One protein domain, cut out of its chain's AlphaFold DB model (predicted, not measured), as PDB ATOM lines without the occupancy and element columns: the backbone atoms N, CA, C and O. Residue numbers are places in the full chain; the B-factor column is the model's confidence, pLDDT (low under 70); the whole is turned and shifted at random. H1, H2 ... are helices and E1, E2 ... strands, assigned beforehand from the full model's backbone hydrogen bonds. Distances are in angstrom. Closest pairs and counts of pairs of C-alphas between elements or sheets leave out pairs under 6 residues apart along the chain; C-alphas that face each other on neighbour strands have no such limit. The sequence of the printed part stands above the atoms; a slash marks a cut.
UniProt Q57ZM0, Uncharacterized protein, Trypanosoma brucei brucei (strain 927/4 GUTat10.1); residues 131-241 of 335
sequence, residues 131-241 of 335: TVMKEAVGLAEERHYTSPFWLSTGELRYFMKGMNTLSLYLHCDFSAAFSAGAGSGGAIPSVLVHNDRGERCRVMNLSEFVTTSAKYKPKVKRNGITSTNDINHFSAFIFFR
ATOM      1  N   THR A 131     -37.586   0.954 -17.096       97.13
ATOM      2  CA  THR A 131     -37.842   0.094 -15.928       97.13
ATOM      3  C   THR A 131     -36.913   0.471 -14.786       97.13
ATOM      4  O   THR A 131     -37.364   0.689 -13.663       97.13
ATOM      5  N   VAL A 132     -35.630   0.630 -15.098       96.41
ATOM      6  CA  VAL A 132     -34.608   1.036 -14.129       96.41
ATOM      7  C   VAL A 132     -34.841   2.473 -13.654       96.41
ATOM      8  O   VAL A 132     -34.728   2.762 -12.464       96.41
ATOM      9  N   MET A 133     -35.248   3.376 -14.551       97.01
ATOM     10  CA  MET A 133     -35.643   4.741 -14.192       97.01
ATOM     11  C   MET A 133     -36.822   4.742 -13.205       97.01
ATOM     12  O   MET A 133     -36.807   5.496 -12.234       97.01
ATOM     13  N   LYS A 134     -37.827   3.876 -13.401       96.56
ATOM     14  CA  LYS A 134     -38.943   3.715 -12.451       96.56
ATOM     15  C   LYS A 134     -38.488   3.162 -11.102       96.56
ATOM     16  O   LYS A 134     -39.002   3.613 -10.086       96.56
ATOM     17  N   GLU A 135     -37.542   2.226 -11.079       97.12
ATOM     18  CA  GLU A 135     -36.955   1.708  -9.835       97.12
ATOM     19  C   GLU A 135     -36.231   2.817  -9.057       97.12
ATOM     20  O   GLU A 135     -36.478   2.994  -7.865       97.12
ATOM     21  N   ALA A 136     -35.407   3.622  -9.735       96.53
ATOM     22  CA  ALA A 136     -34.731   4.769  -9.129       96.53
ATOM     23  C   ALA A 136     -35.724   5.801  -8.570       96.53
ATOM     24  O   ALA A 136     -35.547   6.279  -7.450       96.53
ATOM     25  N   VAL A 137     -36.792   6.115  -9.312       95.74
ATOM     26  CA  VAL A 137     -37.857   7.018  -8.841       95.74
ATOM     27  C   VAL A 137     -38.602   6.428  -7.645       95.74
ATOM     28  O   VAL A 137     -38.787   7.128  -6.656       95.74
ATOM     29  N   GLY A 138     -38.968   5.144  -7.689       96.98
ATOM     30  CA  GLY A 138     -39.644   4.474  -6.577       96.98
ATOM     31  C   GLY A 138     -38.804   4.485  -5.300       96.98
ATOM     32  O   GLY A 138     -39.318   4.808  -4.232       96.98
ATOM     33  N   LEU A 139     -37.496   4.233  -5.413       95.97
ATOM     34  CA  LEU A 139     -36.579   4.330  -4.278       95.97
ATOM     35  C   LEU A 139     -36.448   5.775  -3.765       95.97
ATOM     36  O   LEU A 139     -36.386   5.990  -2.556       95.97
ATOM     37  N   ALA A 140     -36.419   6.767  -4.660       95.11
ATOM     38  CA  ALA A 140     -36.400   8.176  -4.268       95.11
ATOM     39  C   ALA A 140     -37.658   8.592  -3.505       95.11
ATOM     40  O   ALA A 140     -37.554   9.313  -2.515       95.11
ATOM     41  N   GLU A 141     -38.828   8.119  -3.928       94.47
ATOM     42  CA  GLU A 141     -40.096   8.375  -3.245       94.47
ATOM     43  C   GLU A 141     -40.146   7.684  -1.877       94.47
ATOM     44  O   GLU A 141     -40.453   8.339  -0.880       94.47
ATOM     45  N   GLU A 142     -39.776   6.398  -1.811       93.71
ATOM     46  CA  GLU A 142     -39.717   5.605  -0.573       93.71
ATOM     47  C   GLU A 142     -38.811   6.256   0.480       93.71
ATOM     48  O   GLU A 142     -39.129   6.275   1.669       93.71
ATOM     49  N   ARG A 143     -37.669   6.794   0.042       91.87
ATOM     50  CA  ARG A 143     -36.651   7.378   0.921       91.87
ATOM     51  C   ARG A 143     -36.738   8.895   1.058       91.87
ATOM     52  O   ARG A 143     -35.929   9.473   1.780       91.87
ATOM     53  N   HIS A 144     -37.704   9.529   0.395       90.86
ATOM     54  CA  HIS A 144     -37.867  10.982   0.351       90.86
ATOM     55  C   HIS A 144     -36.594  11.722  -0.099       90.86
ATOM     56  O   HIS A 144     -36.204  12.733   0.491       90.86
ATOM     57  N   TYR A 145     -35.920  11.219  -1.136       92.12
ATOM     58  CA  TYR A 145     -34.744  11.887  -1.692       92.12
ATOM     59  C   TYR A 145     -35.112  13.236  -2.304       92.12
ATOM     60  O   TYR A 145     -36.031  13.352  -3.110       92.12
ATOM     61  N   THR A 146     -34.336  14.254  -1.945       89.21
ATOM     62  CA  THR A 146     -34.477  15.625  -2.444       89.21
ATOM     63  C   THR A 146     -33.599  15.887  -3.662       89.21
ATOM     64  O   THR A 146     -33.864  16.807  -4.435       89.21
ATOM     65  N   SER A 147     -32.518  15.125  -3.846       93.61
ATOM     66  CA  SER A 147     -31.599  15.305  -4.968       93.61
ATOM     67  C   SER A 147     -31.995  14.444  -6.165       93.61
ATOM     68  O   SER A 147     -32.225  13.245  -6.007       93.61
ATOM     69  N   PRO A 148     -31.972  14.998  -7.392       96.05
ATOM     70  CA  PRO A 148     -32.151  14.199  -8.596       96.05
ATOM     71  C   PRO A 148     -30.895  13.405  -8.975       96.05
ATOM     72  O   PRO A 148     -30.980  12.556  -9.851       96.05
ATOM     73  N   PHE A 149     -29.738  13.682  -8.365       97.67
ATOM     74  CA  PHE A 149     -28.447  13.127  -8.775       97.67
ATOM     75  C   PHE A 149     -28.138  11.768  -8.153       97.67
ATOM     76  O   PHE A 149     -28.200  11.599  -6.932       97.67
ATOM     77  N   TRP A 150     -27.699  10.847  -9.006       97.69
ATOM     78  CA  TRP A 150     -27.265   9.502  -8.660       97.69
ATOM     79  C   TRP A 150     -25.833   9.281  -9.125       97.69
ATOM     80  O   TRP A 150     -25.471   9.633 -10.248       97.69
ATOM     81  N   LEU A 151     -25.014   8.703  -8.249       95.92
ATOM     82  CA  LEU A 151     -23.592   8.496  -8.487       95.92
ATOM     83  C   LEU A 151     -23.191   7.071  -8.126       95.92
ATOM     84  O   LEU A 151     -23.627   6.513  -7.116       95.92
ATOM     85  N   SER A 152     -22.318   6.488  -8.935       93.97
ATOM     86  CA  SER A 152     -21.680   5.216  -8.619       93.97
ATOM     87  C   SER A 152     -20.585   5.379  -7.563       93.97
ATOM     88  O   SER A 152     -20.005   6.450  -7.374       93.97
ATOM     89  N   THR A 153     -20.216   4.283  -6.898       90.50
ATOM     90  CA  THR A 153     -19.058   4.279  -5.986       90.50
ATOM     91  C   THR A 153     -17.759   4.663  -6.702       90.50
ATOM     92  O   THR A 153     -16.884   5.281  -6.092       90.50
ATOM     93  N   GLY A 154     -17.619   4.300  -7.983       90.91
ATOM     94  CA  GLY A 154     -16.472   4.676  -8.813       90.91
ATOM     95  C   GLY A 154     -16.380   6.190  -8.986       90.91
ATOM     96  O   GLY A 154     -15.342   6.778  -8.692       90.91
ATOM     97  N   GLU A 155     -17.494   6.825  -9.338       93.99
ATOM     98  CA  GLU A 155     -17.593   8.276  -9.501       93.99
ATOM     99  C   GLU A 155     -17.382   9.022  -8.183       93.99
ATOM    100  O   GLU A 155     -16.586   9.957  -8.129       93.99
ATOM    101  N   LEU A 156     -17.999   8.574  -7.084       92.09
ATOM    102  CA  LEU A 156     -17.744   9.146  -5.759       92.09
ATOM    103  C   LEU A 156     -16.254   9.061  -5.408       92.09
ATOM    104  O   LEU A 156     -15.657  10.021  -4.920       92.09
ATOM    105  N   ARG A 157     -15.615   7.918  -5.673       91.08
ATOM    106  CA  ARG A 157     -14.190   7.738  -5.390       91.08
ATOM    107  C   ARG A 157     -13.317   8.626  -6.270       91.08
ATOM    108  O   ARG A 157     -12.320   9.139  -5.777       91.08
ATOM    109  N   TYR A 158     -13.661   8.792  -7.539       91.61
ATOM    110  CA  TYR A 158     -12.851   9.563  -8.472       91.61
ATOM    111  C   TYR A 158     -13.019  11.076  -8.276       91.61
ATOM    112  O   TYR A 158     -12.030  11.801  -8.158       91.61
ATOM    113  N   PHE A 159     -14.262  11.548  -8.184       91.84
ATOM    114  CA  PHE A 159     -14.591  12.971  -8.140       91.84
ATOM    115  C   PHE A 159     -14.697  13.548  -6.730       91.84
ATOM    116  O   PHE A 159     -14.481  14.742  -6.568       91.84
ATOM    117  N   MET A 160     -15.027  12.752  -5.708       89.48
ATOM    118  CA  MET A 160     -15.273  13.278  -4.355       89.48
ATOM    119  C   MET A 160     -14.155  12.939  -3.365       89.48
ATOM    120  O   MET A 160     -13.906  13.702  -2.428       89.48
ATOM    121  N   LYS A 161     -13.444  11.817  -3.541       85.72
ATOM    122  CA  LYS A 161     -12.409  11.399  -2.582       85.72
ATOM    123  C   LYS A 161     -11.257  12.406  -2.535       85.72
ATOM    124  O   LYS A 161     -10.609  12.691  -3.539       85.72
ATOM    125  N   GLY A 162     -10.981  12.912  -1.332       80.82
ATOM    126  CA  GLY A 162      -9.938  13.913  -1.085       80.82
ATOM    127  C   GLY A 162     -10.343  15.348  -1.433       80.82
ATOM    128  O   GLY A 162      -9.595  16.275  -1.140       80.82
ATOM    129  N   MET A 163     -11.534  15.564  -2.000       84.71
ATOM    130  CA  MET A 163     -12.040  16.888  -2.359       84.71
ATOM    131  C   MET A 163     -12.951  17.428  -1.251       84.71
ATOM    132  O   MET A 163     -14.153  17.598  -1.434       84.71
ATOM    133  N   ASN A 164     -12.362  17.736  -0.086       82.63
ATOM    134  CA  ASN A 164     -13.085  18.259   1.089       82.63
ATOM    135  C   ASN A 164     -13.935  19.499   0.764       82.63
ATOM    136  O   ASN A 164     -15.001  19.700   1.344       82.63
ATOM    137  N   THR A 165     -13.476  20.312  -0.188       83.38
ATOM    138  CA  THR A 165     -14.191  21.483  -0.696       83.38
ATOM    139  C   THR A 165     -15.537  21.112  -1.327       83.38
ATOM    140  O   THR A 165     -16.523  21.797  -1.077       83.38
ATOM    141  N   LEU A 166     -15.626  20.008  -2.078       87.73
ATOM    142  CA  LEU A 166     -16.897  19.547  -2.649       87.73
ATOM    143  C   LEU A 166     -17.858  19.047  -1.582       87.73
ATOM    144  O   LEU A 166     -19.019  19.440  -1.586       87.73
ATOM    145  N   SER A 167     -17.371  18.234  -0.644       88.34
ATOM    146  CA  SER A 167     -18.154  17.822   0.525       88.34
ATOM    147  C   SER A 167     -18.729  19.027   1.270       88.34
ATOM    148  O   SER A 167     -19.893  19.012   1.666       88.34
ATOM    149  N   LEU A 168     -17.937  20.096   1.413       86.89
ATOM    150  CA  LEU A 168     -18.389  21.346   2.018       86.89
ATOM    151  C   LEU A 168     -19.470  22.032   1.179       86.89
ATOM    152  O   LEU A 168     -20.516  22.365   1.727       86.89
ATOM    153  N   TYR A 169     -19.250  22.225  -0.123       89.43
ATOM    154  CA  TYR A 169     -20.224  22.894  -0.986       89.43
ATOM    155  C   TYR A 169     -21.535  22.126  -1.118       89.43
ATOM    156  O   TYR A 169     -22.580  22.763  -1.170       89.43
ATOM    157  N   LEU A 170     -21.488  20.793  -1.155       91.00
ATOM    158  CA  LEU A 170     -22.654  19.916  -1.294       91.00
ATOM    159  C   LEU A 170     -23.370  19.626   0.035       91.00
ATOM    160  O   LEU A 170     -24.447  19.039   0.006       91.00
ATOM    161  N   HIS A 171     -22.790  20.006   1.180       89.73
ATOM    162  CA  HIS A 171     -23.227  19.573   2.517       89.73
ATOM    163  C   HIS A 171     -23.296  18.040   2.657       89.73
ATOM    164  O   HIS A 171     -24.232  17.490   3.238       89.73
ATOM    165  N   CYS A 172     -22.298  17.343   2.112       89.76
ATOM    166  CA  CYS A 172     -22.262  15.884   2.070       89.76
ATOM    167  C   CYS A 172     -21.012  15.313   2.754       89.76
ATOM    168  O   CYS A 172     -19.913  15.854   2.618       89.76
ATOM    169  N   ASP A 173     -21.167  14.179   3.435       87.99
ATOM    170  CA  ASP A 173     -20.079  13.344   3.940       87.99
ATOM    171  C   ASP A 173     -20.057  11.998   3.201       87.99
ATOM    172  O   ASP A 173     -20.915  11.136   3.381       87.99
ATOM    173  N   PHE A 174     -19.036  11.809   2.366       87.64
ATOM    174  CA  PHE A 174     -18.850  10.598   1.566       87.64
ATOM    175  C   PHE A 174     -18.005   9.531   2.273       87.64
ATOM    176  O   PHE A 174     -17.671   8.507   1.673       87.64
ATOM    177  N   SER A 175     -17.630   9.742   3.539       84.14
ATOM    178  CA  SER A 175     -16.783   8.813   4.293       84.14
ATOM    179  C   SER A 175     -17.360   7.397   4.326       84.14
ATOM    180  O   SER A 175     -16.602   6.439   4.165       84.14
ATOM    181  N   ALA A 176     -18.683   7.247   4.430       78.74
ATOM    182  CA  ALA A 176     -19.361   5.952   4.388       78.74
ATOM    183  C   ALA A 176     -19.166   5.220   3.044       78.74
ATOM    184  O   ALA A 176     -18.869   4.024   3.039       78.74
ATOM    185  N   ALA A 177     -19.221   5.935   1.912       81.11
ATOM    186  CA  ALA A 177     -18.965   5.356   0.587       81.11
ATOM    187  C   ALA A 177     -17.515   4.874   0.417       81.11
ATOM    188  O   ALA A 177     -17.247   3.963  -0.369       81.11
ATOM    189  N   PHE A 178     -16.565   5.480   1.135       80.49
ATOM    190  CA  PHE A 178     -15.142   5.137   1.043       80.49
ATOM    191  C   PHE A 178     -14.689   4.118   2.085       80.49
ATOM    192  O   PHE A 178     -13.747   3.372   1.822       80.49
ATOM    193  N   SER A 179     -15.347   4.093   3.245       73.61
ATOM    194  CA  SER A 179     -15.053   3.177   4.352       73.61
ATOM    195  C   SER A 179     -15.696   1.806   4.155       73.61
ATOM    196  O   SER A 179     -15.283   0.842   4.796       73.61
ATOM    197  N   ALA A 180     -16.673   1.697   3.248       56.00
ATOM    198  CA  ALA A 180     -17.228   0.429   2.804       56.00
ATOM    199  C   ALA A 180     -16.181  -0.372   2.005       56.00
ATOM    200  O   ALA A 180     -16.209  -0.457   0.778       56.00
ATOM    201  N   GLY A 181     -15.247  -1.005   2.711       48.69
ATOM    202  CA  GLY A 181     -14.578  -2.195   2.209       48.69
ATOM    203  C   GLY A 181     -15.608  -3.319   2.141       48.69
ATOM    204  O   GLY A 181     -15.817  -3.976   3.144       48.69
ATOM    205  N   ALA A 182     -16.305  -3.464   1.012       46.39
ATOM    206  CA  ALA A 182     -17.159  -4.589   0.587       46.39
ATOM    207  C   ALA A 182     -18.130  -5.290   1.588       46.39
ATOM    208  O   ALA A 182     -18.793  -6.232   1.165       46.39
ATOM    209  N   GLY A 183     -18.289  -4.884   2.857       38.91
ATOM    210  CA  GLY A 183     -19.098  -5.677   3.796       38.91
ATOM    211  C   GLY A 183     -19.434  -5.130   5.189       38.91
ATOM    212  O   GLY A 183     -20.088  -5.861   5.925       38.91
ATOM    213  N   SER A 184     -19.050  -3.913   5.601       37.82
ATOM    214  CA  SER A 184     -19.302  -3.460   6.994       37.82
ATOM    215  C   SER A 184     -20.073  -2.145   7.175       37.82
ATOM    216  O   SER A 184     -20.515  -1.859   8.284       37.82
ATOM    217  N   GLY A 185     -20.270  -1.345   6.125       38.50
ATOM    218  CA  GLY A 185     -21.227  -0.235   6.156       38.50
ATOM    219  C   GLY A 185     -22.589  -0.773   5.743       38.50
ATOM    220  O   GLY A 185     -22.652  -1.477   4.736       38.50
ATOM    221  N   GLY A 186     -23.652  -0.491   6.506       52.37
ATOM    222  CA  GLY A 186     -25.019  -0.841   6.099       52.37
ATOM    223  C   GLY A 186     -25.208  -0.497   4.623       52.37
ATOM    224  O   GLY A 186     -24.789   0.581   4.202       52.37
ATOM    225  N   ALA A 187     -25.702  -1.454   3.833       74.05
ATOM    226  CA  ALA A 187     -25.737  -1.320   2.383       74.05
ATOM    227  C   ALA A 187     -26.449  -0.012   2.020       74.05
ATOM    228  O   ALA A 187     -27.656   0.105   2.233       74.05
ATOM    229  N   ILE A 188     -25.697   0.976   1.522       86.30
ATOM    230  CA  ILE A 188     -26.286   2.221   1.038       86.30
ATOM    231  C   ILE A 188     -27.284   1.810  -0.053       86.30
ATOM    232  O   ILE A 188     -26.892   1.065  -0.966       86.30
ATOM    233  N   PRO A 189     -28.560   2.219   0.047       90.89
ATOM    234  CA  PRO A 189     -29.559   1.881  -0.951       90.89
ATOM    235  C   PRO A 189     -29.057   2.253  -2.341       90.89
ATOM    236  O   PRO A 189     -28.603   3.372  -2.584       90.89
ATOM    237  N   SER A 190     -29.092   1.283  -3.247       93.69
ATOM    238  CA  SER A 190     -28.543   1.454  -4.583       93.69
ATOM    239  C   SER A 190     -29.348   0.698  -5.619       93.69
ATOM    240  O   SER A 190     -29.838  -0.403  -5.361       93.69
ATOM    241  N   VAL A 191     -29.406   1.273  -6.813       95.29
ATOM    242  CA  VAL A 191     -30.057   0.689  -7.987       95.29
ATOM    243  C   VAL A 191     -28.978   0.220  -8.953       95.29
ATOM    244  O   VAL A 191     -27.940   0.871  -9.098       95.29
ATOM    245  N   LEU A 192     -29.181  -0.938  -9.579       96.62
ATOM    246  CA  LEU A 192     -28.297  -1.428 -10.633       96.62
ATOM    247  C   LEU A 192     -28.750  -0.842 -11.974       96.62
ATOM    248  O   LEU A 192     -29.883  -1.065 -12.382       96.62
ATOM    249  N   VAL A 193     -27.863  -0.133 -12.666       96.76
ATOM    250  CA  VAL A 193     -28.191   0.599 -13.897       96.76
ATOM    251  C   VAL A 193     -27.179   0.305 -15.001       96.76
ATOM    252  O   VAL A 193     -26.048  -0.090 -14.716       96.76
ATOM    253  N   HIS A 194     -27.575   0.533 -16.254       97.12
ATOM    254  CA  HIS A 194     -26.633   0.929 -17.304       97.12
ATOM    255  C   HIS A 194     -26.685   2.453 -17.369       97.12
ATOM    256  O   HIS A 194     -27.734   3.002 -17.711       97.12
ATOM    257  N   ASN A 195     -25.613   3.117 -16.940       94.74
ATOM    258  CA  ASN A 195     -25.595   4.573 -16.826       94.74
ATOM    259  C   ASN A 195     -25.573   5.257 -18.209       94.74
ATOM    260  O   ASN A 195     -25.520   4.599 -19.249       94.74
ATOM    261  N   ASP A 196     -25.532   6.587 -18.217       92.32
ATOM    262  CA  ASP A 196     -25.406   7.439 -19.407       92.32
ATOM    263  C   ASP A 196     -24.147   7.170 -20.253       92.32
ATOM    264  O   ASP A 196     -24.043   7.610 -21.395       92.32
ATOM    265  N   ARG A 197     -23.190   6.404 -19.719       91.82
ATOM    266  CA  ARG A 197     -21.989   5.945 -20.425       91.82
ATOM    267  C   ARG A 197     -22.080   4.509 -20.930       91.82
ATOM    268  O   ARG A 197     -21.093   4.010 -21.474       91.82
ATOM    269  N   GLY A 198     -23.216   3.836 -20.768       93.16
ATOM    270  CA  GLY A 198     -23.384   2.425 -21.117       93.16
ATOM    271  C   GLY A 198     -22.657   1.466 -20.170       93.16
ATOM    272  O   GLY A 198     -22.491   0.291 -20.489       93.16
ATOM    273  N   GLU A 199     -22.209   1.939 -19.007       94.27
ATOM    274  CA  GLU A 199     -21.522   1.121 -18.012       94.27
ATOM    275  C   GLU A 199     -22.534   0.526 -17.039       94.27
ATOM    276  O   GLU A 199     -23.379   1.229 -16.477       94.27
ATOM    277  N   ARG A 200     -22.419  -0.780 -16.791       95.74
ATOM    278  CA  ARG A 200     -23.241  -1.454 -15.789       95.74
ATOM    279  C   ARG A 200     -22.670  -1.215 -14.396       95.74
ATOM    280  O   ARG A 200     -21.625  -1.768 -14.054       95.74
ATOM    281  N   CYS A 201     -23.360  -0.441 -13.566       94.77
ATOM    282  CA  CYS A 201     -22.889  -0.091 -12.227       94.77
ATOM    283  C   CYS A 201     -24.038   0.045 -11.218       94.77
ATOM    284  O   CYS A 201     -25.210   0.125 -11.581       94.77
ATOM    285  N   ARG A 202     -23.702   0.030  -9.922       94.88
ATOM    286  CA  ARG A 202     -24.640   0.396  -8.854       94.88
ATOM    287  C   ARG A 202     -24.485   1.870  -8.530       94.88
ATOM    288  O   ARG A 202     -23.363   2.324  -8.305       94.88
ATOM    289  N   VAL A 203     -25.607   2.571  -8.457       95.88
ATOM    290  CA  VAL A 203     -25.660   4.003  -8.162       95.88
ATOM    291  C   VAL A 203     -26.453   4.265  -6.894       95.88
ATOM    292  O   VAL A 203     -27.411   3.556  -6.591       95.88
ATOM    293  N   MET A 204     -26.036   5.283  -6.153       95.00
ATOM    294  CA  MET A 204     -26.658   5.752  -4.918       95.00
ATOM    295  C   MET A 204     -27.080   7.202  -5.122       95.00
ATOM    296  O   MET A 204     -26.388   7.959  -5.808       95.00
ATOM    297  N   ASN A 205     -28.203   7.596  -4.534       96.16
ATOM    298  CA  ASN A 205     -28.634   8.983  -4.602       96.16
ATOM    299  C   ASN A 205     -27.732   9.859  -3.725       96.16
ATOM    300  O   ASN A 205     -27.330   9.454  -2.634       96.16
ATOM    301  N   LEU A 206     -27.439  11.076  -4.178       94.67
ATOM    302  CA  LEU A 206     -26.636  12.034  -3.421       94.67
ATOM    303  C   LEU A 206     -27.216  12.325  -2.021       94.67
ATOM    304  O   LEU A 206     -26.447  12.578  -1.095       94.67
ATOM    305  N   SER A 207     -28.544  12.253  -1.850       93.18
ATOM    306  CA  SER A 207     -29.250  12.468  -0.574       93.18
ATOM    307  C   SER A 207     -28.805  11.514   0.537       93.18
ATOM    308  O   SER A 207     -28.847  11.896   1.704       93.18
ATOM    309  N   GLU A 208     -28.290  10.329   0.201       91.57
ATOM    310  CA  GLU A 208     -27.751   9.369   1.179       91.57
ATOM    311  C   GLU A 208     -26.487   9.874   1.894       91.57
ATOM    312  O   GLU A 208     -26.097   9.346   2.935       91.57
ATOM    313  N   PHE A 209     -25.839  10.911   1.359       91.15
ATOM    314  CA  PHE A 209     -24.597  11.459   1.902       91.15
ATOM    315  C   PHE A 209     -24.793  12.767   2.657       91.15
ATOM    316  O   PHE A 209     -23.807  13.353   3.104       91.15
ATOM    317  N   VAL A 210     -26.028  13.249   2.814       88.98
ATOM    318  CA  VAL A 210     -26.295  14.501   3.527       88.98
ATOM    319  C   VAL A 210     -25.792  14.405   4.959       88.98
ATOM    320  O   VAL A 210     -26.168  13.523   5.731       88.98
ATOM    321  N   THR A 211     -24.940  15.350   5.342       79.69
ATOM    322  CA  THR A 211     -24.399  15.392   6.696       79.69
ATOM    323  C   THR A 211     -25.275  16.237   7.615       79.69
ATOM    324  O   THR A 211     -25.720  17.330   7.270       79.69
ATOM    325  N   THR A 212     -25.475  15.766   8.845       67.30
ATOM    326  CA  THR A 212     -26.108  16.551   9.919       67.30
ATOM    327  C   THR A 212     -25.099  17.383  10.715       67.30
ATOM    328  O   THR A 212     -25.468  18.111  11.643       67.30
ATOM    329  N   SER A 213     -23.810  17.279  10.372       63.52
ATOM    330  CA  SER A 213     -22.723  17.915  11.106       63.52
ATOM    331  C   SER A 213     -22.840  19.440  11.079       63.52
ATOM    332  O   SER A 213     -22.956  20.073  10.030       63.52
ATOM    333  N   ALA A 214     -22.726  20.056  12.260       57.00
ATOM    334  CA  ALA A 214     -22.779  21.508  12.430       57.00
ATOM    335  C   ALA A 214     -21.723  22.266  11.601       57.00
ATOM    336  O   ALA A 214     -21.913  23.450  11.329       57.00
ATOM    337  N   LYS A 215     -20.644  21.591  11.168       59.03
ATOM    338  CA  LYS A 215     -19.613  22.158  10.282       59.03
ATOM    339  C   LYS A 215     -20.166  22.614   8.924       59.03
ATOM    340  O   LYS A 215     -19.551  23.472   8.301       59.03
ATOM    341  N   TYR A 216     -21.305  22.068   8.498       54.33
ATOM    342  CA  TYR A 216     -21.892  22.281   7.173       54.33
ATOM    343  C   TYR A 216     -23.167  23.129   7.207       54.33
ATOM    344  O   TYR A 216     -23.783  23.352   6.173       54.33
ATOM    345  N   LYS A 217     -23.583  23.628   8.381       53.39
ATOM    346  CA  LYS A 217     -24.752  24.509   8.460       53.39
ATOM    347  C   LYS A 217     -24.436  25.839   7.768       53.39
ATOM    348  O   LYS A 217     -23.450  26.481   8.152       53.39
ATOM    349  N   PRO A 218     -25.262  26.315   6.818       49.24
ATOM    350  CA  PRO A 218     -25.102  27.661   6.297       49.24
ATOM    351  C   PRO A 218     -25.186  28.647   7.468       49.24
ATOM    352  O   PRO A 218     -26.132  28.627   8.256       49.24
ATOM    353  N   LYS A 219     -24.193  29.536   7.596       46.46
ATOM    354  CA  LYS A 219     -24.153  30.565   8.654       46.46
ATOM    355  C   LYS A 219     -25.281  31.605   8.540       46.46
ATOM    356  O   LYS A 219     -25.349  32.521   9.354       46.46
ATOM    357  N   VAL A 220     -26.171  31.483   7.556       49.81
ATOM    358  CA  VAL A 220     -27.247  32.438   7.294       49.81
ATOM    359  C   VAL A 220     -28.572  31.873   7.802       49.81
ATOM    360  O   VAL A 220     -29.243  31.107   7.118       49.81
ATOM    361  N   LYS A 221     -28.989  32.303   8.997       38.87
ATOM    362  CA  LYS A 221     -30.405  32.276   9.386       38.87
ATOM    363  C   LYS A 221     -31.126  33.353   8.572       38.87
ATOM    364  O   LYS A 221     -31.128  34.511   8.976       38.87
ATOM    365  N   ARG A 222     -31.725  33.010   7.429       40.83
ATOM    366  CA  ARG A 222     -32.674  33.915   6.761       40.83
ATOM    367  C   ARG A 222     -34.077  33.603   7.297       40.83
ATOM    368  O   ARG A 222     -34.584  32.507   7.104       40.83
ATOM    369  N   ASN A 223     -34.658  34.552   8.029       42.43
ATOM    370  CA  ASN A 223     -36.069  34.602   8.443       42.43
ATOM    371  C   ASN A 223     -36.650  33.377   9.178       42.43
ATOM    372  O   ASN A 223     -37.804  33.022   8.970       42.43
ATOM    373  N   GLY A 224     -35.894  32.747  10.081       36.39
ATOM    374  CA  GLY A 224     -36.467  31.786  11.038       36.39
ATOM    375  C   GLY A 224     -36.914  30.438  10.457       36.39
ATOM    376  O   GLY A 224     -37.332  29.574  11.222       36.39
ATOM    377  N   ILE A 225     -36.759  30.215   9.151       37.62
ATOM    378  CA  ILE A 225     -36.911  28.891   8.549       37.62
ATOM    379  C   ILE A 225     -35.642  28.112   8.898       37.62
ATOM    380  O   ILE A 225     -34.537  28.472   8.485       37.62
ATOM    381  N   THR A 226     -35.771  27.071   9.719       36.98
ATOM    382  CA  THR A 226     -34.704  26.085   9.902       36.98
ATOM    383  C   THR A 226     -34.359  25.526   8.530       36.98
ATOM    384  O   THR A 226     -35.150  24.765   7.985       36.98
ATOM    385  N   SER A 227     -33.206  25.924   7.976       43.43
ATOM    386  CA  SER A 227     -32.577  25.223   6.856       43.43
ATOM    387  C   SER A 227     -32.551  23.758   7.251       43.43
ATOM    388  O   SER A 227     -31.814  23.376   8.165       43.43
ATOM    389  N   THR A 228     -33.406  22.960   6.625       48.07
ATOM    390  CA  THR A 228     -33.281  21.514   6.656       48.07
ATOM    391  C   THR A 228     -31.837  21.201   6.266       48.07
ATOM    392  O   THR A 228     -31.228  21.923   5.467       48.07
ATOM    393  N   ASN A 229     -31.227  20.217   6.931       57.73
ATOM    394  CA  ASN A 229     -29.954  19.675   6.473       57.73
ATOM    395  C   ASN A 229     -30.253  19.048   5.115       57.73
ATOM    396  O   ASN A 229     -30.715  17.916   5.059       57.73
ATOM    397  N   ASP A 230     -30.112  19.831   4.062       77.06
ATOM    398  CA  ASP A 230     -30.404  19.420   2.704       77.06
ATOM    399  C   ASP A 230     -29.184  19.713   1.840       77.06
ATOM    400  O   ASP A 230     -28.303  20.519   2.185       77.06
ATOM    401  N   ILE A 231     -29.134  19.013   0.717       85.91
ATOM    402  CA  ILE A 231     -28.101  19.185  -0.287       85.91
ATOM    403  C   ILE A 231     -28.143  20.625  -0.763       85.91
ATOM    404  O   ILE A 231     -29.196  21.216  -0.987       85.91
ATOM    405  N   ASN A 232     -26.969  21.198  -0.979       88.35
ATOM    406  CA  ASN A 232     -26.894  22.431  -1.736       88.35
ATOM    407  C   ASN A 232     -27.111  22.127  -3.228       88.35
ATOM    408  O   ASN A 232     -26.147  21.923  -3.973       88.35
ATOM    409  N   HIS A 233     -28.373  22.084  -3.672       88.53
ATOM    410  CA  HIS A 233     -28.705  21.781  -5.068       88.53
ATOM    411  C   HIS A 233     -28.052  22.748  -6.045       88.53
ATOM    412  O   HIS A 233     -27.628  22.325  -7.111       88.53
ATOM    413  N   PHE A 234     -27.899  24.024  -5.681       88.68
ATOM    414  CA  PHE A 234     -27.208  24.995  -6.528       88.68
ATOM    415  C   PHE A 234     -25.770  24.555  -6.832       88.68
ATOM    416  O   PHE A 234     -25.357  24.535  -7.990       88.68
ATOM    417  N   SER A 235     -25.031  24.125  -5.806       91.26
ATOM    418  CA  SER A 235     -23.686  23.569  -5.989       91.26
ATOM    419  C   SER A 235     -23.717  22.248  -6.763       91.26
ATOM    420  O   SER A 235     -22.886  22.045  -7.645       91.26
ATOM    421  N   ALA A 236     -24.692  21.374  -6.496       93.90
ATOM    422  CA  ALA A 236     -24.852  20.122  -7.235       93.90
ATOM    423  C   ALA A 236     -25.085  20.368  -8.735       93.90
ATOM    424  O   ALA A 236     -24.375  19.794  -9.552       93.90
ATOM    425  N   PHE A 237     -25.981  21.287  -9.115       94.10
ATOM    426  CA  PHE A 237     -26.202  21.668 -10.514       94.10
ATOM    427  C   PHE A 237     -24.952  22.276 -11.153       94.10
ATOM    428  O   PHE A 237     -24.680  22.020 -12.318       94.10
ATOM    429  N   ILE A 238     -24.158  23.051 -10.406       93.13
ATOM    430  CA  ILE A 238     -22.884  23.594 -10.896       93.13
ATOM    431  C   ILE A 238     -21.872  22.484 -11.183       93.13
ATOM    432  O   ILE A 238     -21.197  22.554 -12.209       93.13
ATOM    433  N   PHE A 239     -21.714  21.503 -10.295       94.35
ATOM    434  CA  PHE A 239     -20.690  20.461 -10.442       94.35
ATOM    435  C   PHE A 239     -21.122  19.317 -11.362       94.35
ATOM    436  O   PHE A 239     -20.286  18.729 -12.047       94.35
ATOM    437  N   PHE A 240     -22.422  19.035 -11.411       95.72
ATOM    438  CA  PHE A 240     -23.025  17.952 -12.185       95.72
ATOM    439  C   PHE A 240     -23.811  18.472 -13.387       95.72
ATOM    440  O   PHE A 240     -24.801  17.873 -13.788       95.72
ATOM    441  N   ARG A 241     -23.389  19.606 -13.958       95.60
ATOM    442  CA  ARG A 241     -23.957  20.132 -15.204       95.60
ATOM    443  C   ARG A 241     -23.595  19.259 -16.404       95.60
ATOM    444  O   ARG A 241     -22.545  18.596 -16.408       95.60
TER     445      ARG A 241
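Overview. This is residues 131 to 241 of the 335 residues of an uncharacterized protein of Trypanosoma brucei brucei (strain 927/4 GUTat10.1) (UniProt Q57ZM0). A small, strongly twisted three-stranded sheet, its twist only just strong at up to 4.1 A off its plane, has the longest helix, H1, over one face and H2 on the opposite face. H3 and H6 pack together off the sheet, and residues 219 to 226 stick out as a free loop. The printed part has 111 residues, in the order H1 E1 H2 H3 H4 E2 E3 H5 H6; the sheet runs E1 E3 E2, antiparallel. The class is mixed, and the whole is compact, with a radius of gyration of the C-alphas of 14.5 A and spans of 44 by 29 by 28 A.

Arrangement. H1, residues 131 to 143, is on the sheet at a height over the sheet of 9.2 A; its closest C-alphas to E2, residues 191 to 194, are those of Ala 136 and Val 191, 6.3 A apart. E1, residues 149 to 152, is antiparallel to E3, residues 200 to 205, with N 151 and O 204 within hydrogen-bond range at 2.9 A. H2, residues 153 to 160, only just touches H4, residues 175 to 179, with 3 pairs of C-alphas within 8 A, the closest those of Thr 153 and Ala 177, 6.7 A apart. H3, residues 164 to 170, touches H6, residues 233 to 239, at a steep tilt of 48 degrees, opposite ways; their closest C-alphas, Leu 170 and Ser 235, are 6.0 A apart. E2 and E3 form a hairpin, with N 193 and O 201 at 2.9 A. H5, residues 206 to 209, only grazes the sheet with residues 206 to 208. Every O i to N i+4 pair is within hydrogen-bond range in H1, H2, H3, H4 and H6; H5 is too short for one.

Along the chain. H1 begins at C-alpha 131 (-37.842, 0.094, -15.928) and is 18.4 A long. E3 is 16.2 A long. H6 ends at C-alpha 239 (-20.690, 20.461, -10.442).

Size, cuts and confidence. The printed part has no cut. The links H4 to E2 and H5 to H6 are long, with 11 and 23 residues. The pLDDT is under 70 at residues 180 to 186 and 212 to 229.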